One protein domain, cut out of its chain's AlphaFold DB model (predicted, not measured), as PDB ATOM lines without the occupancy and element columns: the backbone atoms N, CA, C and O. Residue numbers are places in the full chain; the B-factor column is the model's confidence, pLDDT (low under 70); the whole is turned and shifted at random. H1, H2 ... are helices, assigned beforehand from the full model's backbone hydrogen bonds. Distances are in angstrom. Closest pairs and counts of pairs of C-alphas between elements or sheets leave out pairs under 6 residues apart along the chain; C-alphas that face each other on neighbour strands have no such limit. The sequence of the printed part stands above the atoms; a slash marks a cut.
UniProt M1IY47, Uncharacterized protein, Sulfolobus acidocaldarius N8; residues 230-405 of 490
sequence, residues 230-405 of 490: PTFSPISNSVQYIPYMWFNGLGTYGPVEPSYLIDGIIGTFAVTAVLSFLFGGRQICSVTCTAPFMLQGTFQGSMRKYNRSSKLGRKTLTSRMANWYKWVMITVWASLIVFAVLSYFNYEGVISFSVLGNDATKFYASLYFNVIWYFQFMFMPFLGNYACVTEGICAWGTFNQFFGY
ATOM      1  N   PRO A 230     202.990 186.280 194.668       90.75
ATOM      2  CA  PRO A 230     202.000 185.418 194.024       90.75
ATOM      3  C   PRO A 230     200.551 185.904 194.156       90.75
ATOM      4  O   PRO A 230     199.731 185.551 193.320       90.75
ATOM      5  N   THR A 231     200.222 186.692 195.191       91.50
ATOM      6  CA  THR A 231     198.816 187.004 195.523       91.50
ATOM      7  C   THR A 231     198.427 188.448 195.221       91.50
ATOM      8  O   THR A 231     197.366 188.704 194.664       91.50
ATOM      9  N   PHE A 232     199.262 189.405 195.621       92.62
ATOM     10  CA  PHE A 232     198.904 190.826 195.679       92.62
ATOM     11  C   PHE A 232     199.688 191.694 194.688       92.62
ATOM     12  O   PHE A 232     199.383 192.877 194.545       92.62
ATOM     13  N   SER A 233     200.715 191.151 194.030       93.38
ATOM     14  CA  SER A 233     201.504 191.928 193.077       93.38
ATOM     15  C   SER A 233     200.780 192.109 191.737       93.38
ATOM     16  O   SER A 233     200.041 191.220 191.318       93.38
ATOM     17  N   PRO A 234     201.055 193.202 190.996       92.88
ATOM     18  CA  PRO A 234     200.504 193.403 189.651       92.88
ATOM     19  C   PRO A 234     200.904 192.323 188.635       92.88
ATOM     20  O   PRO A 234     200.276 192.201 187.588       92.88
ATOM     21  N   ILE A 235     201.960 191.558 188.928       92.38
ATOM     22  CA  ILE A 235     202.480 190.488 188.071       92.38
ATOM     23  C   ILE A 235     202.086 189.092 188.567       92.38
ATOM     24  O   ILE A 235     202.639 188.111 188.075       92.38
ATOM     25  N   SER A 236     201.145 188.983 189.514       89.75
ATOM     26  CA  SER A 236     200.675 187.711 190.087       89.75
ATOM     27  C   SER A 236     200.281 186.691 189.013       89.75
ATOM     28  O   SER A 236     200.682 185.537 189.087       89.75
ATOM     29  N   ASN A 237     199.605 187.129 187.948       88.38
ATOM     30  CA  ASN A 237     199.185 186.265 186.836       88.38
ATOM     31  C   ASN A 237     200.346 185.741 185.971       88.38
ATOM     32  O   ASN A 237     200.173 184.794 185.208       88.38
ATOM     33  N   SER A 238     201.531 186.343 186.086       91.06
ATOM     34  CA  SER A 238     202.706 185.997 185.285       91.06
ATOM     35  C   SER A 238     203.807 185.318 186.100       91.06
ATOM     36  O   SER A 238     204.841 184.958 185.539       91.06
ATOM     37  N   VAL A 239     203.617 185.104 187.410       90.00
ATOM     38  CA  VAL A 239     204.664 184.527 188.277       90.00
ATOM     39  C   VAL A 239     205.082 183.120 187.859       90.00
ATOM     40  O   VAL A 239     206.228 182.743 188.083       90.00
ATOM     41  N   GLN A 240     204.192 182.365 187.209       89.75
ATOM     42  CA  GLN A 240     204.476 181.012 186.724       89.75
ATOM     43  C   GLN A 240     205.575 180.963 185.648       89.75
ATOM     44  O   GLN A 240     206.272 179.955 185.558       89.75
ATOM     45  N   TYR A 241     205.782 182.055 184.905       90.12
ATOM     46  CA  TYR A 241     206.807 182.178 183.857       90.12
ATOM     47  C   TYR A 241     208.168 182.631 184.398       90.12
ATOM     48  O   TYR A 241     209.182 182.571 183.707       90.12
ATOM     49  N   ILE A 242     208.218 183.132 185.634       89.88
ATOM     50  CA  ILE A 242     209.431 183.740 186.176       89.88
ATOM     51  C   ILE A 242     210.338 182.632 186.736       89.88
ATOM     52  O   ILE A 242     209.925 181.904 187.651       89.88
ATOM     53  N   PRO A 243     211.599 182.527 186.266       87.75
ATOM     54  CA  PRO A 243     212.558 181.610 186.850       87.75
ATOM     55  C   PRO A 243     212.688 181.866 188.344       87.75
ATOM     56  O   PRO A 243     212.712 183.008 188.795       87.75
ATOM     57  N   TYR A 244     212.848 180.784 189.092       86.31
ATOM     58  CA  TYR A 244     212.961 180.745 190.543       86.31
ATOM     59  C   TYR A 244     211.634 180.762 191.293       86.31
ATOM     60  O   TYR A 244     211.691 180.306 192.417       86.31
ATOM     61  N   MET A 245     210.484 181.151 190.712       86.81
ATOM     62  CA  MET A 245     209.210 181.349 191.436       86.81
ATOM     63  C   MET A 245     208.526 180.086 191.975       86.81
ATOM     64  O   MET A 245     207.701 180.192 192.886       86.81
ATOM     65  N   TRP A 246     208.828 178.900 191.443       84.38
ATOM     66  CA  TRP A 246     208.172 177.633 191.804       84.38
ATOM     67  C   TRP A 246     208.667 177.093 193.160       84.38
ATOM     68  O   TRP A 246     209.317 176.053 193.246       84.38
ATOM     69  N   PHE A 247     208.386 177.824 194.241       74.75
ATOM     70  CA  PHE A 247     209.026 177.660 195.554       74.75
ATOM     71  C   PHE A 247     208.748 176.352 196.291       74.75
ATOM     72  O   PHE A 247     209.555 175.959 197.138       74.75
ATOM     73  N   ASN A 248     207.640 175.684 195.971       76.50
ATOM     74  CA  ASN A 248     207.309 174.349 196.462       76.50
ATOM     75  C   ASN A 248     207.567 173.263 195.394       76.50
ATOM     76  O   ASN A 248     207.257 172.096 195.606       76.50
ATOM     77  N   GLY A 249     208.186 173.603 194.260       81.25
ATOM     78  CA  GLY A 249     208.439 172.682 193.150       81.25
ATOM     79  C   GLY A 249     207.255 172.546 192.187       81.25
ATOM     80  O   GLY A 249     206.409 173.434 192.098       81.25
ATOM     81  N   LEU A 250     207.215 171.447 191.427       86.94
ATOM     82  CA  LEU A 250     206.192 171.206 190.396       86.94
ATOM     83  C   LEU A 250     204.786 171.159 191.004       86.94
ATOM     84  O   LEU A 250     204.607 170.621 192.095       86.94
ATOM     85  N   GLY A 251     203.803 171.709 190.291       84.69
ATOM     86  CA  GLY A 251     202.418 171.807 190.758       84.69
ATOM     87  C   GLY A 251     202.100 173.038 191.615       84.69
ATOM     88  O   GLY A 251     200.943 173.212 191.984       84.69
ATOM     89  N   THR A 252     203.084 173.897 191.933       85.69
ATOM     90  CA  THR A 252     202.873 175.085 192.796       85.69
ATOM     91  C   THR A 252     201.884 176.086 192.190       85.69
ATOM     92  O   THR A 252     200.997 176.550 192.897       85.69
ATOM     93  N   TYR A 253     202.033 176.425 190.904       85.75
ATOM     94  CA  TYR A 253     201.184 177.427 190.236       85.75
ATOM     95  C   TYR A 253     200.258 176.848 189.172       85.75
ATOM     96  O   TYR A 253     199.328 177.515 188.732       85.75
ATOM     97  N   GLY A 254     200.486 175.610 188.751       86.81
ATOM     98  CA  GLY A 254     199.838 175.081 187.564       86.81
ATOM     99  C   GLY A 254     200.197 173.625 187.299       86.81
ATOM    100  O   GLY A 254     201.054 173.080 188.003       86.81
ATOM    101  N   PRO A 255     199.537 173.002 186.306       90.44
ATOM    102  CA  PRO A 255     199.992 171.755 185.701       90.44
ATOM    103  C   PRO A 255     201.398 171.921 185.109       90.44
ATOM    104  O   PRO A 255     201.967 173.011 185.090       90.44
ATOM    105  N   VAL A 256     201.978 170.849 184.585       91.94
ATOM    106  CA  VAL A 256     203.193 170.952 183.772       91.94
ATOM    107  C   VAL A 256     202.794 171.284 182.337       91.94
ATOM    108  O   VAL A 256     202.419 170.395 181.580       91.94
ATOM    109  N   GLU A 257     202.890 172.559 181.965       90.44
ATOM    110  CA  GLU A 257     202.529 173.044 180.626       90.44
ATOM    111  C   GLU A 257     203.766 173.462 179.816       90.44
ATOM    112  O   GLU A 257     204.708 174.014 180.392       90.44
ATOM    113  N   PRO A 258     203.772 173.286 178.479       89.50
ATOM    114  CA  PRO A 258     204.869 173.733 177.617       89.50
ATOM    115  C   PRO A 258     205.135 175.237 177.696       89.50
ATOM    116  O   PRO A 258     206.287 175.655 177.597       89.50
ATOM    117  N   SER A 259     204.076 176.032 177.884       89.75
ATOM    118  CA  SER A 259     204.105 177.499 177.870       89.75
ATOM    119  C   SER A 259     205.065 178.092 178.900       89.75
ATOM    120  O   SER A 259     205.662 179.128 178.622       89.75
ATOM    121  N   TYR A 260     205.236 177.426 180.047       89.69
ATOM    122  CA  TYR A 260     206.155 177.838 181.108       89.69
ATOM    123  C   TYR A 260     207.144 176.741 181.543       89.69
ATOM    124  O   TYR A 260     207.743 176.791 182.628       89.69
ATOM    125  N   LEU A 261     207.318 175.701 180.718       89.31
ATOM    126  CA  LEU A 261     208.193 174.575 181.041       89.31
ATOM    127  C   LEU A 261     209.660 175.011 181.129       89.31
ATOM    128  O   LEU A 261     210.383 174.575 182.025       89.31
ATOM    129  N   ILE A 262     210.113 175.855 180.201       89.38
ATOM    130  CA  ILE A 262     211.529 176.227 180.073       89.38
ATOM    131  C   ILE A 262     211.887 177.391 181.000       89.38
ATOM    132  O   ILE A 262     212.803 177.279 181.814       89.38
ATOM    133  N   ASP A 263     211.182 178.506 180.872       87.38
ATOM    134  CA  ASP A 263     211.384 179.750 181.618       87.38
ATOM    135  C   ASP A 263     210.964 179.616 183.091       87.38
ATOM    136  O   ASP A 263     211.753 179.915 183.989       87.38
ATOM    137  N   GLY A 264     209.774 179.079 183.354       89.19
ATOM    138  CA  GLY A 264     209.240 178.887 184.695       89.19
ATOM    139  C   GLY A 264     209.866 177.693 185.412       89.19
ATOM    140  O   GLY A 264     210.633 177.846 186.370       89.19
ATOM    141  N   ILE A 265     209.536 176.482 184.962       91.38
ATOM    142  CA  ILE A 265     209.862 175.237 185.671       91.38
ATOM    143  C   ILE A 265     211.364 174.938 185.612       91.38
ATOM    144  O   ILE A 265     212.038 174.939 186.648       91.38
ATOM    145  N   ILE A 266     211.916 174.694 184.420       92.44
ATOM    146  CA  ILE A 266     213.334 174.346 184.243       92.44
ATOM    147  C   ILE A 266     214.214 175.497 184.732       92.44
ATOM    148  O   ILE A 266     215.175 175.252 185.464       92.44
ATOM    149  N   GLY A 267     213.849 176.744 184.422       93.19
ATOM    150  CA  GLY A 267     214.506 177.940 184.940       93.19
ATOM    151  C   GLY A 267     214.589 177.947 186.468       93.19
ATOM    152  O   GLY A 267     215.662 178.183 187.024       93.19
ATOM    153  N   THR A 268     213.507 177.595 187.172       92.69
ATOM    154  CA  THR A 268     213.509 177.491 188.641       92.69
ATOM    155  C   THR A 268     214.472 176.427 189.157       92.69
ATOM    156  O   THR A 268     215.256 176.714 190.069       92.69
ATOM    157  N   PHE A 269     214.474 175.226 188.576       92.75
ATOM    158  CA  PHE A 269     215.408 174.167 188.975       92.75
ATOM    159  C   PHE A 269     216.864 174.532 188.653       92.75
ATOM    160  O   PHE A 269     217.746 174.293 189.479       92.75
ATOM    161  N   ALA A 270     217.125 175.162 187.505       94.94
ATOM    162  CA  ALA A 270     218.459 175.580 187.085       94.94
ATOM    163  C   ALA A 270     219.026 176.684 187.990       94.94
ATOM    164  O   ALA A 270     220.113 176.523 188.551       94.94
ATOM    165  N   VAL A 271     218.274 177.771 188.202       94.31
ATOM    166  CA  VAL A 271     218.672 178.866 189.105       94.31
ATOM    167  C   VAL A 271     218.894 178.330 190.515       94.31
ATOM    168  O   VAL A 271     219.912 178.621 191.144       94.31
ATOM    169  N   THR A 272     217.987 177.477 190.990       93.44
ATOM    170  CA  THR A 272     218.121 176.820 192.289       93.44
ATOM    171  C   THR A 272     219.393 175.989 192.376       93.44
ATOM    172  O   THR A 272     220.138 176.146 193.338       93.44
ATOM    173  N   ALA A 273     219.682 175.141 191.388       95.06
ATOM    174  CA  ALA A 273     220.879 174.307 191.375       95.06
ATOM    175  C   ALA A 273     222.158 175.153 191.432       95.06
ATOM    176  O   ALA A 273     223.053 174.853 192.224       95.06
ATOM    177  N   VAL A 274     222.221 176.245 190.661       95.94
ATOM    178  CA  VAL A 274     223.351 177.185 190.674       95.94
ATOM    179  C   VAL A 274     223.492 177.842 192.047       95.94
ATOM    180  O   VAL A 274     224.565 177.791 192.648       95.94
ATOM    181  N   LEU A 275     222.421 178.411 192.600       95.12
ATOM    182  CA  LEU A 275     222.469 179.056 193.916       95.12
ATOM    183  C   LEU A 275     222.829 178.064 195.026       95.12
ATOM    184  O   LEU A 275     223.629 178.387 195.905       95.12
ATOM    185  N   SER A 276     222.290 176.847 194.975       94.94
ATOM    186  CA  SER A 276     222.625 175.765 195.900       94.94
ATOM    187  C   SER A 276     224.083 175.349 195.757       94.94
ATOM    188  O   SER A 276     224.758 175.166 196.762       94.94
ATOM    189  N   PHE A 277     224.623 175.275 194.544       96.56
ATOM    190  CA  PHE A 277     226.043 175.010 194.332       96.56
ATOM    191  C   PHE A 277     226.928 176.108 194.954       96.56
ATOM    192  O   PHE A 277     227.958 175.822 195.569       96.56
ATOM    193  N   LEU A 278     226.521 177.375 194.852       95.56
ATOM    194  CA  LEU A 278     227.296 178.514 195.351       95.56
ATOM    195  C   LEU A 278     227.197 178.710 196.872       95.56
ATOM    196  O   LEU A 278     228.217 178.975 197.514       95.56
ATOM    197  N   PHE A 279     226.000 178.572 197.449       94.38
ATOM    198  CA  PHE A 279     225.680 178.918 198.846       94.38
ATOM    199  C   PHE A 279     225.226 177.730 199.705       94.38
ATOM    200  O   PHE A 279     224.998 177.873 200.909       94.38
ATOM    201  N   GLY A 280     225.113 176.542 199.117       93.31
ATOM    202  CA  GLY A 280     224.691 175.325 199.794       93.31
ATOM    203  C   GLY A 280     223.229 175.339 200.209       93.31
ATOM    204  O   GLY A 280     222.400 176.075 199.678       93.31
ATOM    205  N   GLY A 281     222.943 174.570 201.263       88.81
ATOM    206  CA  GLY A 281     221.609 174.469 201.847       88.81
ATOM    207  C   GLY A 281     221.007 175.807 202.305       88.81
ATOM    208  O   GLY A 281     219.795 175.896 202.480       88.81
ATOM    209  N   ARG A 282     221.845 176.842 202.472       91.62
ATOM    210  CA  ARG A 282     221.490 178.147 203.041       91.62
ATOM    211  C   ARG A 282     220.498 178.930 202.181       91.62
ATOM    212  O   ARG A 282     219.720 179.693 202.740       91.62
ATOM    213  N   GLN A 283     220.512 178.747 200.863       91.19
ATOM    214  CA  GLN A 283     219.676 179.541 199.965       91.19
ATOM    215  C   GLN A 283     218.183 179.147 200.078       91.19
ATOM    216  O   GLN A 283     217.374 179.988 200.448       91.19
ATOM    217  N   ILE A 284     217.835 177.855 199.963       90.19
ATOM    218  CA  ILE A 284     216.445 177.380 200.135       90.19
ATOM    219  C   ILE A 284     216.122 177.101 201.594       90.19
ATOM    220  O   ILE A 284     215.287 177.771 202.196       90.19
ATOM    221  N   CYS A 285     216.797 176.123 202.202       90.38
ATOM    222  CA  CYS A 285     216.394 175.566 203.496       90.38
ATOM    223  C   CYS A 285     216.654 176.512 204.675       90.38
ATOM    224  O   CYS A 285     216.381 176.151 205.820       90.38
ATOM    225  N   SER A 286     217.189 177.705 204.412       91.44
ATOM    226  CA  SER A 286     217.427 178.717 205.427       91.44
ATOM    227  C   SER A 286     216.984 180.132 205.057       91.44
ATOM    228  O   SER A 286     217.003 180.972 205.961       91.44
ATOM    229  N   VAL A 287     216.627 180.421 203.801       92.31
ATOM    230  CA  VAL A 287     216.182 181.760 203.385       92.31
ATOM    231  C   VAL A 287     214.871 181.685 202.610       92.31
ATOM    232  O   VAL A 287     213.880 182.195 203.113       92.31
ATOM    233  N   THR A 288     214.838 181.061 201.431       90.19
ATOM    234  CA  THR A 288     213.705 181.237 200.501       90.19
ATOM    235  C   THR A 288     212.555 180.254 200.663       90.19
ATOM    236  O   THR A 288     211.444 180.557 200.241       90.19
ATOM    237  N   CYS A 289     212.769 179.099 201.294       88.50
ATOM    238  CA  CYS A 289     211.670 178.194 201.622       88.50
ATOM    239  C   CYS A 289     210.771 178.809 202.709       88.50
ATOM    240  O   CYS A 289     211.245 179.513 203.600       88.50
ATOM    241  N   THR A 290     209.483 178.473 202.710       88.38
ATOM    242  CA  THR A 290     208.547 178.868 203.776       88.38
ATOM    243  C   THR A 290     208.853 178.173 205.107       88.38
ATOM    244  O   THR A 290     208.704 178.756 206.181       88.38
ATOM    245  N   ALA A 291     209.356 176.937 205.055       88.94
ATOM    246  CA  ALA A 291     209.670 176.131 206.228       88.94
ATOM    247  C   ALA A 291     210.636 176.782 207.237       88.94
ATOM    248  O   ALA A 291     210.322 176.783 208.429       88.94
ATOM    249  N   PRO A 292     211.802 177.339 206.845       90.56
ATOM    250  CA  PRO A 292     212.714 177.962 207.797       90.56
ATOM    251  C   PRO A 292     212.072 179.093 208.604       90.56
ATOM    252  O   PRO A 292     212.349 179.189 209.800       90.56
ATOM    253  N   PHE A 293     211.168 179.880 208.013       92.94
ATOM    254  CA  PHE A 293     210.435 180.913 208.745       92.94
ATOM    255  C   PHE A 293     209.629 180.320 209.908       92.94
ATOM    256  O   PHE A 293     209.677 180.832 211.025       92.94
ATOM    257  N   MET A 294     208.976 179.178 209.680       92.75
ATOM    258  CA  MET A 294     208.164 178.517 210.702       92.75
ATOM    259  C   MET A 294     208.980 177.738 211.739       92.75
ATOM    260  O   MET A 294     208.504 177.497 212.843       92.75
ATOM    261  N   LEU A 295     210.212 177.338 211.419       93.25
ATOM    262  CA  LEU A 295     211.005 176.426 212.253       93.25
ATOM    263  C   LEU A 295     212.112 177.108 213.076       93.25
ATOM    264  O   LEU A 295     212.705 176.462 213.946       93.25
ATOM    265  N   GLN A 296     212.436 178.378 212.799       94.06
ATOM    266  CA  GLN A 296     213.600 179.064 213.391       94.06
ATOM    267  C   GLN A 296     213.282 180.123 214.451       94.06
ATOM    268  O   GLN A 296     214.223 180.600 215.090       94.06
ATOM    269  N   GLY A 297     212.006 180.464 214.669       94.88
ATOM    270  CA  GLY A 297     211.587 181.386 215.733       94.88
ATOM    271  C   GLY A 297     212.066 180.936 217.117       94.88
ATOM    272  O   GLY A 297     212.494 179.800 217.300       94.88
ATOM    273  N   THR A 298     212.010 181.809 218.120       96.56
ATOM    274  CA  THR A 298     212.460 181.497 219.493       96.56
ATOM    275  C   THR A 298     211.884 180.180 220.034       96.56
ATOM    276  O   THR A 298     212.628 179.237 220.330       96.56
ATOM    277  N   PHE A 299     210.554 180.075 220.113       96.81
ATOM    278  CA  PHE A 299     209.863 178.884 220.603       96.81
ATOM    279  C   PHE A 299     210.170 177.656 219.731       96.81
ATOM    280  O   PHE A 299     210.616 176.631 220.251       96.81
ATOM    281  N   GLN A 300     210.022 177.760 218.410       94.94
ATOM    282  CA  GLN A 300     210.179 176.635 217.484       94.94
ATOM    283  C   GLN A 300     211.629 176.157 217.397       94.94
ATOM    284  O   GLN A 300     211.910 174.963 217.483       94.94
ATOM    285  N   GLY A 301     212.579 177.084 217.368       94.81
ATOM    286  CA  GLY A 301     214.006 176.799 217.407       94.81
ATOM    287  C   GLY A 301     214.424 176.062 218.681       94.81
ATOM    288  O   GLY A 301     215.312 175.209 218.633       94.81
ATOM    289  N   SER A 302     213.766 176.308 219.819       95.50
ATOM    290  CA  SER A 302     214.036 175.576 221.066       95.50
ATOM    291  C   SER A 302     213.634 174.092 220.999       95.50
ATOM    292  O   SER A 302     214.265 173.246 221.643       95.50
ATOM    293  N   MET A 303     212.667 173.746 220.142       95.25
ATOM    294  CA  MET A 303     212.185 172.376 219.945       95.25
ATOM    295  C   MET A 303     213.201 171.466 219.244       95.25
ATOM    296  O   MET A 303     213.038 170.248 219.259       95.25
ATOM    297  N   ARG A 304     214.331 171.992 218.744       94.62
ATOM    298  CA  ARG A 304     215.467 171.168 218.274       94.62
ATOM    299  C   ARG A 304     215.966 170.153 219.308       94.62
ATOM    300  O   ARG A 304     216.627 169.182 218.947       94.62
ATOM    301  N   LYS A 305     215.651 170.348 220.596       94.94
ATOM    302  CA  LYS A 305     215.888 169.355 221.652       94.94
ATOM    303  C   LYS A 305     215.264 167.992 221.313       94.94
ATOM    304  O   LYS A 305     215.882 166.967 221.606       94.94
ATOM    305  N   TYR A 306     214.112 167.966 220.636       95.69
ATOM    306  CA  TYR A 306     213.431 166.729 220.248       95.69
ATOM    307  C   TYR A 306     214.199 165.878 219.246       95.69
ATOM    308  O   TYR A 306     214.049 164.664 219.288       95.69
ATOM    309  N   ASN A 307     215.137 166.446 218.481       94.50
ATOM    310  CA  ASN A 307     216.062 165.653 217.657       94.50
ATOM    311  C   ASN A 307     216.844 164.625 218.487       94.50
ATOM    312  O   ASN A 307     217.326 163.631 217.960       94.50
ATOM    313  N   ARG A 308     217.007 164.868 219.793       93.25
ATOM    314  CA  ARG A 308     217.781 164.012 220.701       93.25
ATOM    315  C   ARG A 308     216.930 163.283 221.724       93.25
ATOM    316  O   ARG A 308     217.381 162.266 222.235       93.25
ATOM    317  N   SER A 309     215.741 163.784 222.047       93.81
ATOM    318  CA  SER A 309     214.862 163.139 223.026       93.81
ATOM    319  C   SER A 309     213.795 162.252 222.387       93.81
ATOM    320  O   SER A 309     213.394 161.263 223.003       93.81
ATOM    321  N   SER A 310     213.346 162.545 221.164       93.69
ATOM    322  CA  SER A 310     212.313 161.745 220.509       93.69
ATOM    323  C   SER A 310     212.875 160.430 219.950       93.69
ATOM    324  O   SER A 310     214.075 160.271 219.699       93.69
ATOM    325  N   LYS A 311     212.010 159.420 219.790       91.94
ATOM    326  CA  LYS A 311     212.419 158.103 219.272       91.94
ATOM    327  C   LYS A 311     212.841 158.182 217.804       91.94
ATOM    328  O   LYS A 311     213.822 157.538 217.441       91.94
ATOM    329  N   LEU A 312     212.112 158.945 216.987       89.25
ATOM    330  CA  LEU A 312     212.388 159.056 215.556       89.25
ATOM    331  C   LEU A 312     213.535 160.034 215.278       89.25
ATOM    332  O   LEU A 312     214.484 159.659 214.598       89.25
ATOM    333  N   GLY A 313     213.540 161.200 215.930       88.56
ATOM    334  CA  GLY A 313     214.593 162.209 215.770       88.56
ATOM    335  C   GLY A 313     215.991 161.682 216.107       88.56
ATOM    336  O   GLY A 313     216.961 161.977 215.415       88.56
ATOM    337  N   ARG A 314     216.116 160.789 217.100       92.50
ATOM    338  CA  ARG A 314     217.406 160.149 217.412       92.50
ATOM    339  C   ARG A 314     217.977 159.323 216.257       92.50
ATOM    340  O   ARG A 314     219.194 159.177 216.169       92.50
ATOM    341  N   LYS A 315     217.128 158.791 215.371       90.81
ATOM    342  CA  LYS A 315     217.557 157.999 214.208       90.81
ATOM    343  C   LYS A 315     218.117 158.862 213.076       90.81
ATOM    344  O   LYS A 315     218.776 158.321 212.192       90.81
ATOM    345  N   THR A 316     217.871 160.172 213.086       89.00
ATOM    346  CA  THR A 316     218.346 161.095 212.046       89.00
ATOM    347  C   THR A 316     219.631 161.827 212.426       89.00
ATOM    348  O   THR A 316     220.169 162.560 211.592       89.00
ATOM    349  N   LEU A 317     220.166 161.583 213.630       91.88
ATOM    350  CA  LEU A 317     221.419 162.173 214.097       91.88
ATOM    351  C   LEU A 317     222.594 161.820 213.175       91.88
ATOM    352  O   LEU A 317     222.631 160.752 212.562       91.88
ATOM    353  N   THR A 318     223.591 162.703 213.148       92.94
ATOM    354  CA  THR A 318     224.808 162.638 212.313       92.94
ATOM    355  C   THR A 318     224.605 162.952 210.825       92.94
ATOM    356  O   THR A 318     223.493 162.964 210.290       92.94
ATOM    357  N   SER A 319     225.719 163.186 210.130       91.94
ATOM    358  CA  SER A 319     225.780 163.385 208.681       91.94
ATOM    359  C   SER A 319     225.397 162.155 207.850       91.94
ATOM    360  O   SER A 319     225.085 162.302 206.670       91.94
ATOM    361  N   ARG A 320     225.370 160.949 208.435       90.88
ATOM    362  CA  ARG A 320     225.069 159.710 207.703       90.88
ATOM    363  C   ARG A 320     223.584 159.609 207.359       90.88
ATOM    364  O   ARG A 320     222.720 159.802 208.213       90.88
ATOM    365  N   MET A 321     223.279 159.269 206.111       89.12
ATOM    366  CA  MET A 321     221.907 159.010 205.664       89.12
ATOM    367  C   MET A 321     221.494 157.586 206.036       89.12
ATOM    368  O   MET A 321     222.182 156.628 205.680       89.12
ATOM    369  N   ALA A 322     220.374 157.451 206.744       89.00
ATOM    370  CA  ALA A 322     219.807 156.150 207.074       89.00
ATOM    371  C   ALA A 322     219.223 155.467 205.821       89.00
ATOM    372  O   ALA A 322     218.904 156.129 204.838       89.00
ATOM    373  N   ASN A 323     219.046 154.144 205.846       91.12
ATOM    374  CA  ASN A 323     218.503 153.430 204.683       91.12
ATOM    375  C   ASN A 323     217.050 153.819 204.385       91.12
ATOM    376  O   ASN A 323     216.711 154.053 203.231       91.12
ATOM    377  N   TRP A 324     216.211 153.963 205.415       90.38
ATOM    378  CA  TRP A 324     214.819 154.392 205.242       90.38
ATOM    379  C   TRP A 324     214.721 155.795 204.626       90.38
ATOM    380  O   TRP A 324     213.866 156.022 203.784       90.38
ATOM    381  N   TYR A 325     215.648 156.700 204.965       91.12
ATOM    382  CA  TYR A 325     215.721 158.035 204.371       91.12
ATOM    383  C   TYR A 325     215.895 157.966 202.852       91.12
ATOM    384  O   TYR A 325     215.229 158.683 202.111       91.12
ATOM    385  N   LYS A 326     216.780 157.077 202.381       91.81
ATOM    386  CA  LYS A 326     217.023 156.882 200.948       91.81
ATOM    387  C   LYS A 326     215.769 156.367 200.245       91.81
ATOM    388  O   LYS A 326     215.441 156.877 199.185       91.81
ATOM    389  N   TRP A 327     215.064 155.412 200.854       93.94
ATOM    390  CA  TRP A 327     213.805 154.889 200.317       93.94
ATOM    391  C   TRP A 327     212.725 155.962 200.228       93.94
ATOM    392  O   TRP A 327     212.138 156.129 199.168       93.94
ATOM    393  N   VAL A 328     212.515 156.731 201.300       93.12
ATOM    394  CA  VAL A 328     211.541 157.832 201.305       93.12
ATOM    395  C   VAL A 328     211.879 158.853 200.221       93.12
ATOM    396  O   VAL A 328     211.016 159.193 199.419       93.12
ATOM    397  N   MET A 329     213.140 159.280 200.136       92.94
ATOM    398  CA  MET A 329     213.598 160.209 199.105       92.94
ATOM    399  C   MET A 329     213.363 159.660 197.689       92.94
ATOM    400  O   MET A 329     212.848 160.386 196.845       92.94
ATOM    401  N   ILE A 330     213.696 158.391 197.421       94.38
ATOM    402  CA  ILE A 330     213.461 157.759 196.112       94.38
ATOM    403  C   ILE A 330     211.967 157.744 195.780       94.38
ATOM    404  O   ILE A 330     211.601 158.129 194.677       94.38
ATOM    405  N   THR A 331     211.102 157.365 196.722       94.00
ATOM    406  CA  THR A 331     209.647 157.345 196.514       94.00
ATOM    407  C   THR A 331     209.090 158.738 196.222       94.00
ATOM    408  O   THR A 331     208.275 158.905 195.315       94.00
ATOM    409  N   VAL A 332     209.543 159.755 196.955       92.94
ATOM    410  CA  VAL A 332     209.130 161.151 196.757       92.94
ATOM    411  C   VAL A 332     209.550 161.656 195.375       92.94
ATOM    412  O   VAL A 332     208.731 162.200 194.643       92.94
ATOM    413  N   TRP A 333     210.796 161.419 194.965       93.69
ATOM    414  CA  TRP A 333     211.262 161.806 193.631       93.69
ATOM    415  C   TRP A 333     210.593 161.016 192.506       93.69
ATOM    416  O   TRP A 333     210.217 161.605 191.497       93.69
ATOM    417  N   ALA A 334     210.415 159.706 192.676       94.44
ATOM    418  CA  ALA A 334     209.743 158.869 191.690       94.44
ATOM    419  C   ALA A 334     208.287 159.308 191.495       94.44
ATOM    420  O   ALA A 334     207.857 159.485 190.360       94.44
ATOM    421  N   SER A 335     207.553 159.556 192.584       93.31
ATOM    422  CA  SER A 335     206.176 160.059 192.503       93.31
ATOM    423  C   SER A 335     206.102 161.440 191.850       93.31
ATOM    424  O   SER A 335     205.276 161.628 190.963       93.31
ATOM    425  N   LEU A 336     207.008 162.362 192.194       92.94
ATOM    426  CA  LEU A 336     207.095 163.675 191.552       92.94
ATOM    427  C   LEU A 336     207.321 163.565 190.035       92.94
ATOM    428  O   LEU A 336     206.618 164.219 189.271       92.94
ATOM    429  N   ILE A 337     208.276 162.738 189.594       93.44
ATOM    430  CA  ILE A 337     208.594 162.561 188.167       93.44
ATOM    431  C   ILE A 337     207.428 161.906 187.426       93.44
ATOM    432  O   ILE A 337     207.027 162.398 186.376       93.44
ATOM    433  N   VAL A 338     206.856 160.828 187.972       94.69
ATOM    434  CA  VAL A 338     205.706 160.147 187.357       94.69
ATOM    435  C   VAL A 338     204.538 161.117 187.207       94.69
ATOM    436  O   VAL A 338     203.946 161.198 186.136       94.69
ATOM    437  N   PHE A 339     204.233 161.903 188.239       94.50
ATOM    438  CA  PHE A 339     203.106 162.833 188.199       94.50
ATOM    439  C   PHE A 339     203.376 164.006 187.254       94.50
ATOM    440  O   PHE A 339     202.451 164.454 186.586       94.50
ATOM    441  N   ALA A 340     204.627 164.459 187.135       93.44
ATOM    442  CA  ALA A 340     205.025 165.469 186.158       93.44
ATOM    443  C   ALA A 340     204.843 164.991 184.714       93.44
ATOM    444  O   ALA A 340     204.294 165.722 183.895       93.44
ATOM    445  N   VAL A 341     205.250 163.755 184.415       94.25
ATOM    446  CA  VAL A 341     205.074 163.152 183.087       94.25
ATOM    447  C   VAL A 341     203.591 162.966 182.762       94.25
ATOM    448  O   VAL A 341     203.158 163.319 181.668       94.25
ATOM    449  N   LEU A 342     202.800 162.462 183.717       94.38
ATOM    450  CA  LEU A 342     201.351 162.317 183.549       94.38
ATOM    451  C   LEU A 342     200.664 163.671 183.338       94.38
ATOM    452  O   LEU A 342     199.813 163.785 182.467       94.38
ATOM    453  N   SER A 343     201.058 164.696 184.096       94.19
ATOM    454  CA  SER A 343     200.534 166.056 183.948       94.19
ATOM    455  C   SER A 343     200.828 166.634 182.562       94.19
ATOM    456  O   SER A 343     199.910 167.107 181.897       94.19
ATOM    457  N   TYR A 344     202.069 166.504 182.084       94.12
ATOM    458  CA  TYR A 344     202.471 166.991 180.764       94.12
ATOM    459  C   TYR A 344     201.693 166.312 179.627       94.12
ATOM    460  O   TYR A 344     201.109 166.985 178.783       94.12
ATOM    461  N   PHE A 345     201.613 164.975 179.622       94.06
ATOM    462  CA  PHE A 345     200.863 164.260 178.581       94.06
ATOM    463  C   PHE A 345     199.352 164.484 178.658       94.06
ATOM    464  O   PHE A 345     198.679 164.424 177.628       94.06
ATOM    465  N   ASN A 346     198.817 164.721 179.857       92.88
ATOM    466  CA  ASN A 346     197.414 165.077 180.028       92.88
ATOM    467  C   ASN A 346     197.121 166.468 179.450       92.88
ATOM    468  O   ASN A 346     196.086 166.659 178.819       92.88
ATOM    469  N   TYR A 347     198.044 167.418 179.609       90.44
ATOM    470  CA  TYR A 347     197.921 168.744 179.008       90.44
ATOM    471  C   TYR A 347     197.969 168.706 177.475       90.44
ATOM    472  O   TYR A 347     197.133 169.320 176.821       90.44
ATOM    473  N   GLU A 348     198.891 167.930 176.899       91.56
ATOM    474  CA  GLU A 348     198.997 167.731 175.443       91.56
ATOM    475  C   GLU A 348     197.818 166.940 174.837       91.56
ATOM    476  O   GLU A 348     197.758 166.731 173.627       91.56
ATOM    477  N   GLY A 349     196.881 166.454 175.659       90.31
ATOM    478  CA  GLY A 349     195.719 165.685 175.203       90.31
ATOM    479  C   GLY A 349     196.045 164.262 174.738       90.31
ATOM    480  O   GLY A 349     195.194 163.602 174.144       90.31
ATOM    481  N   VAL A 350     197.256 163.764 175.013       93.50
ATOM    482  CA  VAL A 350     197.677 162.391 174.675       93.50
ATOM    483  C   VAL A 350     196.993 161.372 175.589       93.50
ATOM    484  O   VAL A 350     196.655 160.270 175.158       93.50
ATOM    485  N   ILE A 351     196.786 161.735 176.856       92.25
ATOM    486  CA  ILE A 351     196.070 160.928 177.850       92.25
ATOM    487  C   ILE A 351     195.006 161.779 178.544       92.25
ATOM    488  O   ILE A 351     195.138 162.992 178.621       92.25
ATOM    489  N   SER A 352     193.983 161.137 179.109       88.19
ATOM    490  CA  SER A 352     193.034 161.774 180.027       88.19
ATOM    491  C   SER A 352     193.242 161.205 181.432       88.19
ATOM    492  O   SER A 352     192.614 160.213 181.814       88.19
ATOM    493  N   PHE A 353     194.170 161.786 182.190       88.56
ATOM    494  CA  PHE A 353     194.495 161.350 183.546       88.56
ATOM    495  C   PHE A 353     194.317 162.493 184.540       88.56
ATOM    496  O   PHE A 353     195.017 163.502 184.490       88.56
ATOM    497  N   SER A 354     193.410 162.304 185.495       85.94
ATOM    498  CA  SER A 354     193.229 163.202 186.630       85.94
ATOM    499  C   SER A 354     193.159 162.401 187.925       85.94
ATOM    500  O   SER A 354     192.670 161.271 187.965       85.94
ATOM    501  N   VAL A 355     193.667 162.990 189.004       83.69
ATOM    502  CA  VAL A 355     193.562 162.437 190.353       83.69
ATOM    503  C   VAL A 355     192.528 163.268 191.082       83.69
ATOM    504  O   VAL A 355     192.764 164.442 191.353       83.69
ATOM    505  N   LEU A 356     191.368 162.669 191.377       79.88
ATOM    506  CA  LEU A 356     190.273 163.346 192.086       79.88
ATOM    507  C   LEU A 356     189.839 164.640 191.375       79.88
ATOM    508  O   LEU A 356     189.719 165.700 191.985       79.88
ATOM    509  N   GLY A 357     189.706 164.575 190.048       76.12
ATOM    510  CA  GLY A 357     189.329 165.725 189.222       76.12
ATOM    511  C   GLY A 357     190.417 166.791 189.058       76.12
ATOM    512  O   GLY A 357     190.175 167.791 188.391       76.12
ATOM    513  N   ASN A 358     191.614 166.581 189.613       83.56
ATOM    514  CA  ASN A 358     192.729 167.517 189.528       83.56
ATOM    515  C   ASN A 358     193.876 166.982 188.674       83.56
ATOM    516  O   ASN A 358     194.079 165.774 188.536       83.56
ATOM    517  N   ASP A 359     194.663 167.911 188.133       90.81
ATOM    518  CA  ASP A 359     195.945 167.589 187.514       90.81
ATOM    519  C   ASP A 359     196.860 166.846 188.504       90.81
ATOM    520  O   ASP A 359     196.911 167.178 189.694       90.81
ATOM    521  N   ALA A 360     197.611 165.860 188.005       92.56
ATOM    522  CA  ALA A 360     198.463 165.015 188.833       92.56
ATOM    523  C   ALA A 360     199.478 165.834 189.654       92.56
ATOM    524  O   ALA A 360     199.608 165.620 190.860       92.56
ATOM    525  N   THR A 361     200.167 166.811 189.056       92.38
ATOM    526  CA  THR A 361     201.153 167.619 189.792       92.38
ATOM    527  C   THR A 361     200.524 168.587 190.775       92.38
ATOM    528  O   THR A 361     201.058 168.741 191.875       92.38
ATOM    529  N   LYS A 362     199.369 169.178 190.448       91.00
ATOM    530  CA  LYS A 362     198.608 169.998 191.407       91.00
ATOM    531  C   LYS A 362     198.184 169.182 192.624       91.00
ATOM    532  O   LYS A 362     198.385 169.617 193.758       91.00
ATOM    533  N   PHE A 363     197.670 167.971 192.400       91.25
ATOM    534  CA  PHE A 363     197.318 167.054 193.480       91.25
ATOM    535  C   PHE A 363     198.539 166.713 194.348       91.25
ATOM    536  O   PHE A 363     198.466 166.807 195.574       91.25
ATOM    537  N   TYR A 364     199.681 166.387 193.731       91.88
ATOM    538  CA  TYR A 364     200.930 166.130 194.455       91.88
ATOM    539  C   TYR A 364     201.359 167.326 195.306       91.88
ATOM    540  O   TYR A 364     201.633 167.159 196.496       91.88
ATOM    541  N   ALA A 365     201.418 168.521 194.716       90.88
ATOM    542  CA  ALA A 365     201.858 169.723 195.412       90.88
ATOM    543  C   ALA A 365     200.950 170.020 196.608       90.88
ATOM    544  O   ALA A 365     201.444 170.250 197.714       90.88
ATOM    545  N   SER A 366     199.635 169.922 196.411       91.12
ATOM    546  CA  SER A 366     198.661 170.163 197.468       91.12
ATOM    547  C   SER A 366     198.758 169.118 198.588       91.12
ATOM    548  O   SER A 366     198.878 169.465 199.762       91.12
ATOM    549  N   LEU A 367     198.863 167.829 198.261       90.94
ATOM    550  CA  LEU A 367     199.029 166.785 199.273       90.94
ATOM    551  C   LEU A 367     200.351 166.927 200.052       90.94
ATOM    552  O   LEU A 367     200.369 166.846 201.281       90.94
ATOM    553  N   TYR A 368     201.478 167.146 199.379       90.31
ATOM    554  CA  TYR A 368     202.774 167.195 200.060       90.31
ATOM    555  C   TYR A 368     202.985 168.492 200.844       90.31
ATOM    556  O   TYR A 368     203.418 168.434 201.999       90.31
ATOM    557  N   PHE A 369     202.679 169.648 200.253       88.88
ATOM    558  CA  PHE A 369     202.996 170.951 200.842       88.88
ATOM    559  C   PHE A 369     201.832 171.582 201.606       88.88
ATOM    560  O   PHE A 369     202.089 172.231 202.617       88.88
ATOM    561  N   ASN A 370     200.579 171.327 201.217       91.62
ATOM    562  CA  ASN A 370     199.406 171.881 201.907       91.62
ATOM    563  C   ASN A 370     198.834 170.927 202.968       91.62
ATOM    564  O   ASN A 370     198.089 171.367 203.842       91.62
ATOM    565  N   VAL A 371     199.227 169.647 202.967       93.56
ATOM    566  CA  VAL A 371     198.770 168.657 203.959       93.56
ATOM    567  C   VAL A 371     199.938 168.069 204.756       93.56
ATOM    568  O   VAL A 371     200.116 168.390 205.935       93.56
ATOM    569  N   ILE A 372     200.757 167.210 204.137       93.00
ATOM    570  CA  ILE A 372     201.778 166.403 204.835       93.00
ATOM    571  C   ILE A 372     202.778 167.293 205.579       93.00
ATOM    572  O   ILE A 372     203.119 167.015 206.731       93.00
ATOM    573  N   TRP A 373     203.231 168.378 204.951       91.62
ATOM    574  CA  TRP A 373     204.187 169.304 205.548       91.62
ATOM    575  C   TRP A 373     203.677 169.928 206.858       91.62
ATOM    576  O   TRP A 373     204.406 169.976 207.853       91.62
ATOM    577  N   TYR A 374     202.410 170.338 206.907       94.00
ATOM    578  CA  TYR A 374     201.817 170.926 208.109       94.00
ATOM    579  C   TYR A 374     201.588 169.895 209.215       94.00
ATOM    580  O   TYR A 374     201.811 170.195 210.391       94.00
ATOM    581  N   PHE A 375     201.251 168.650 208.863       94.38
ATOM    582  CA  PHE A 375     201.282 167.563 209.839       94.38
ATOM    583  C   PHE A 375     202.685 167.398 210.422       94.38
ATOM    584  O   PHE A 375     202.843 167.392 211.641       94.38
ATOM    585  N   GLN A 376     203.733 167.367 209.601       92.75
ATOM    586  CA  GLN A 376     205.104 167.292 210.117       92.75
ATOM    587  C   GLN A 376     205.455 168.451 211.051       92.75
ATOM    588  O   GLN A 376     206.103 168.226 212.075       92.75
ATOM    589  N   PHE A 377     205.013 169.669 210.726       93.50
ATOM    590  CA  PHE A 377     205.187 170.835 211.585       93.50
ATOM    591  C   PHE A 377     204.556 170.616 212.970       93.50
ATOM    592  O   PHE A 377     205.238 170.789 213.981       93.50
ATOM    593  N   MET A 378     203.304 170.151 213.038       95.50
ATOM    594  CA  MET A 378     202.628 169.853 214.311       95.50
ATOM    595  C   MET A 378     203.284 168.686 215.064       95.50
ATOM    596  O   MET A 378     203.425 168.721 216.287       95.50
ATOM    597  N   PHE A 379     203.743 167.663 214.340       95.94
ATOM    598  CA  PHE A 379     204.383 166.467 214.894       95.94
ATOM    599  C   PHE A 379     205.880 166.643 215.213       95.94
ATOM    600  O   PHE A 379     206.536 165.681 215.633       95.94
ATOM    601  N   MET A 380     206.428 167.859 215.117       95.06
ATOM    602  CA  MET A 380     207.822 168.171 215.462       95.06
ATOM    603  C   MET A 380     208.291 167.604 216.822       95.06
ATOM    604  O   MET A 380     209.418 167.104 216.888       95.06
ATOM    605  N   PRO A 381     207.481 167.585 217.902       96.50
ATOM    606  CA  PRO A 381     207.904 167.003 219.181       96.50
ATOM    607  C   PRO A 381     208.206 165.497 219.130       96.50
ATOM    608  O   PRO A 381     208.924 164.972 219.984       96.50
ATOM    609  N   PHE A 382     207.675 164.793 218.129       95.88
ATOM    610  CA  PHE A 382     207.858 163.356 217.934       95.88
ATOM    611  C   PHE A 382     208.857 163.042 216.818       95.88
ATOM    612  O   PHE A 382     209.673 162.129 216.972       95.88
ATOM    613  N   LEU A 383     208.833 163.809 215.729       93.81
ATOM    614  CA  LEU A 383     209.695 163.600 214.561       93.81
ATOM    615  C   LEU A 383     211.078 164.248 214.735       93.81
ATOM    616  O   LEU A 383     212.082 163.705 214.287       93.81
ATOM    617  N   GLY A 384     211.148 165.361 215.466       92.88
ATOM    618  CA  GLY A 384     212.301 166.256 215.493       92.88
ATOM    619  C   GLY A 384     212.064 167.521 214.661       92.88
ATOM    620  O   GLY A 384     211.149 167.600 213.844       92.88
ATOM    621  N   ASN A 385     212.890 168.538 214.893       92.06
ATOM    622  CA  ASN A 385     212.915 169.763 214.103       92.06
ATOM    623  C   ASN A 385     213.497 169.490 212.704       92.06
ATOM    624  O   ASN A 385     214.390 168.659 212.551       92.06
ATOM    625  N   TYR A 386     212.996 170.205 211.692       92.19
ATOM    626  CA  TYR A 386     213.348 170.007 210.278       92.19
ATOM    627  C   TYR A 386     213.122 168.576 209.760       92.19
ATOM    628  O   TYR A 386     213.829 168.122 208.858       92.19
ATOM    629  N   ALA A 387     212.090 167.894 210.272       91.44
ATOM    630  CA  ALA A 387     211.685 166.561 209.823       91.44
ATOM    631  C   ALA A 387     211.501 166.471 208.297       91.44
ATOM    632  O   ALA A 387     211.929 165.497 207.689       91.44
ATOM    633  N   CYS A 388     210.978 167.522 207.656       89.75
ATOM    634  CA  CYS A 388     210.825 167.592 206.198       89.75
ATOM    635  C   CYS A 388     212.124 167.266 205.436       89.75
ATOM    636  O   CYS A 388     212.103 166.609 204.396       89.75
ATOM    637  N   VAL A 389     213.264 167.682 205.985       89.38
ATOM    638  CA  VAL A 389     214.591 167.486 205.409       89.38
ATOM    639  C   VAL A 389     215.278 166.255 205.984       89.38
ATOM    640  O   VAL A 389     215.943 165.543 205.240       89.38
ATOM    641  N   THR A 390     215.161 165.994 207.287       89.69
ATOM    642  CA  THR A 390     215.850 164.861 207.926       89.69
ATOM    643  C   THR A 390     215.190 163.518 207.641       89.69
ATOM    644  O   THR A 390     215.866 162.498 207.758       89.69
ATOM    645  N   GLU A 391     213.912 163.521 207.258       89.19
ATOM    646  CA  GLU A 391     213.141 162.340 206.858       89.19
ATOM    647  C   GLU A 391     213.107 162.125 205.339       89.19
ATOM    648  O   GLU A 391     212.675 161.074 204.883       89.19
ATOM    649  N   GLY A 392     213.605 163.081 204.548       87.75
ATOM    650  CA  GLY A 392     213.704 162.941 203.089       87.75
ATOM    651  C   GLY A 392     212.378 163.147 202.356       87.75
ATOM    652  O   GLY A 392     212.284 162.840 201.175       87.75
ATOM    653  N   ILE A 393     211.368 163.680 203.049       88.94
ATOM    654  CA  ILE A 393     210.011 163.871 202.517       88.94
ATOM    655  C   ILE A 393     209.931 165.113 201.613       88.94
ATOM    656  O   ILE A 393     209.086 165.198 200.731       88.94
ATOM    657  N   CYS A 394     210.832 166.081 201.794       89.81
ATOM    658  CA  CYS A 394     210.883 167.279 200.968       89.81
ATOM    659  C   CYS A 394     211.770 167.076 199.726       89.81
ATOM    660  O   CYS A 394     213.002 167.140 199.818       89.81
ATOM    661  N   ALA A 395     211.149 166.912 198.552       89.75
ATOM    662  CA  ALA A 395     211.854 166.874 197.263       89.75
ATOM    663  C   ALA A 395     212.710 168.136 197.051       89.75
ATOM    664  O   ALA A 395     213.896 168.058 196.743       89.75
ATOM    665  N   TRP A 396     212.138 169.309 197.335       87.94
ATOM    666  CA  TRP A 396     212.827 170.594 197.193       87.94
ATOM    667  C   TRP A 396     214.047 170.724 198.117       87.94
ATOM    668  O   TRP A 396     215.118 171.187 197.719       87.94
ATOM    669  N   GLY A 397     213.918 170.239 199.355       90.25
ATOM    670  CA  GLY A 397     215.014 170.190 200.318       90.25
ATOM    671  C   GLY A 397     216.141 169.264 199.864       90.25
ATOM    672  O   GLY A 397     217.304 169.662 199.898       90.25
ATOM    673  N   THR A 398     215.809 168.059 199.393       92.00
ATOM    674  CA  THR A 398     216.803 167.082 198.915       92.00
ATOM    675  C   THR A 398     217.491 167.529 197.620       92.00
ATOM    676  O   THR A 398     218.703 167.348 197.506       92.00
ATOM    677  N   PHE A 399     216.784 168.210 196.709       92.75
ATOM    678  CA  PHE A 399     217.373 168.856 195.526       92.75
ATOM    679  C   PHE A 399     218.458 169.867 195.923       92.75
ATOM    680  O   PHE A 399     219.620 169.760 195.527       92.75
ATOM    681  N   ASN A 400     218.094 170.822 196.782       91.94
ATOM    682  CA  ASN A 400     218.991 171.864 197.273       91.94
ATOM    683  C   ASN A 400     220.205 171.281 198.015       91.94
ATOM    684  O   ASN A 400     221.332 171.757 197.873       91.94
ATOM    685  N   GLN A 401     219.987 170.231 198.802       92.25
ATOM    686  CA  GLN A 401     221.044 169.539 199.532       92.25
ATOM    687  C   GLN A 401     222.008 168.789 198.627       92.25
ATOM    688  O   GLN A 401     223.208 168.801 198.895       92.25
ATOM    689  N   PHE A 402     221.512 168.183 197.551       94.12
ATOM    690  CA  PHE A 402     222.343 167.509 196.565       94.12
ATOM    691  C   PHE A 402     223.313 168.487 195.900       94.12
ATOM    692  O   PHE A 402     224.528 168.329 196.030       94.12
ATOM    693  N   PHE A 403     222.805 169.560 195.290       95.31
ATOM    694  CA  PHE A 403     223.659 170.564 194.646       95.31
ATOM    695  C   PHE A 403     224.529 171.323 195.650       95.31
ATOM    696  O   PHE A 403     225.695 171.597 195.369       95.31
ATOM    697  N   GLY A 404     224.028 171.581 196.859       93.75
ATOM    698  CA  GLY A 404     224.826 172.167 197.933       93.75
ATOM    699  C   GLY A 404     225.957 171.271 198.426       93.75
ATOM    700  O   GLY A 404     227.039 171.760 198.755       93.75
ATOM    701  N   TYR A 405     225.744 169.956 198.441       93.50
ATOM    702  CA  TYR A 405     226.777 168.983 198.770       93.50
ATOM    703  C   TYR A 405     227.820 168.841 197.658       93.50
ATOM    704  O   TYR A 405     228.992 168.631 197.964       93.50
TER     705      TYR A 405
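This is residues 230 to 405 of the 490 residues of an uncharacterized protein of Sulfolobus acidocaldarius N8 (UniProt M1IY47). A long helical hairpin, H7 and H8, opens as a narrow V; H2 runs opposite to H7 across from it, and H11 bridges H7 and H2. The short helices H6 and H9 lie with H5 at the open end of the V, H1 packs on H2 toward the other end, and H3 and H4 follow the end of H2. The printed part has 176 residues, with eleven named helices, H1 to H11 in order, and no named strand: its class is all helix, with mostly crossed packing, as 1 of 4 touching pairs given a tilt is shallow. It is compact, with a radius of gyration of the C-alphas of 16.9 A, and elongated, spanning 51 by 32 by 29 A.

H1, residues 236 to 241, touches residues 260 to 265 of H2, residues 258 to 282, about perpendicular at 80 degrees; the closest C-alphas, of Tyr 241 and Gly 264, are 4.2 A apart. H2 has a kink of 81 degrees near residue 276. H3, residues 284 to 288, and H4, residues 290 to 295, touch only at the corner, closest at the C-alphas of Ser 286 and Pro 292, 5.3 A. H5, residues 298 to 309, and H6, residues 313 to 316, touch only at the corner, closest at the C-alphas of Asn 307 and Gly 313, 4.2 A. H7, residues 323 to 347, and H8, residues 360 to 378, form a helical hairpin, opposite ways at a shallow tilt of 34 degrees, only just short of steep; the closest C-alphas, of Phe 339 and Ala 360, are 5.2 A apart. H9, residues 380 to 383, touches H5, with the closest C-alphas, of Tyr 306 and Pro 381, 5.6 A apart. H10, residues 387 to 390, touches H8, with the closest C-alphas, of Gln 376 and Ala 387, 6.6 A apart. The hub is H11, residues 395 to 405, touching H2, H3, H7 and H10, the last only just and only at the corner, with 3 pairs of C-alphas within 8 A. H11 and H2 run the same way at a steep tilt of 49 degrees, closest at the C-alphas of Gly 280 and Gly 404, 3.7 A. Every O i to N i+4 pair is within hydrogen-bond range in H3, H7 and H11, against 14 of 21 in H2, 12 of 15 in H8, 1 of 2 in H4, 2 of 8 in H5 and 0 of 2 in H1; of the O i to N i+3 pairs, 8 of 9 in H5 and 2 of 3 in H1 are within range, and H6, H9 and H10 are too short for an i+4 pair.

H1 begins at C-alpha 236, (200.675, 187.711, 190.087). H2 is 30.7 A long, H7 36.3 A and H8 26.3 A. H11 ends at C-alpha 405, (226.777, 168.983, 198.770).

The C-alphas farthest apart, of Ser 309 and Gly 349, are 51.6 A apart. The links H1 to H2 and H7 to H8 are long, with 16 and 12 residues. The printed part has no cut, and no printed residue is under 70 in pLDDT.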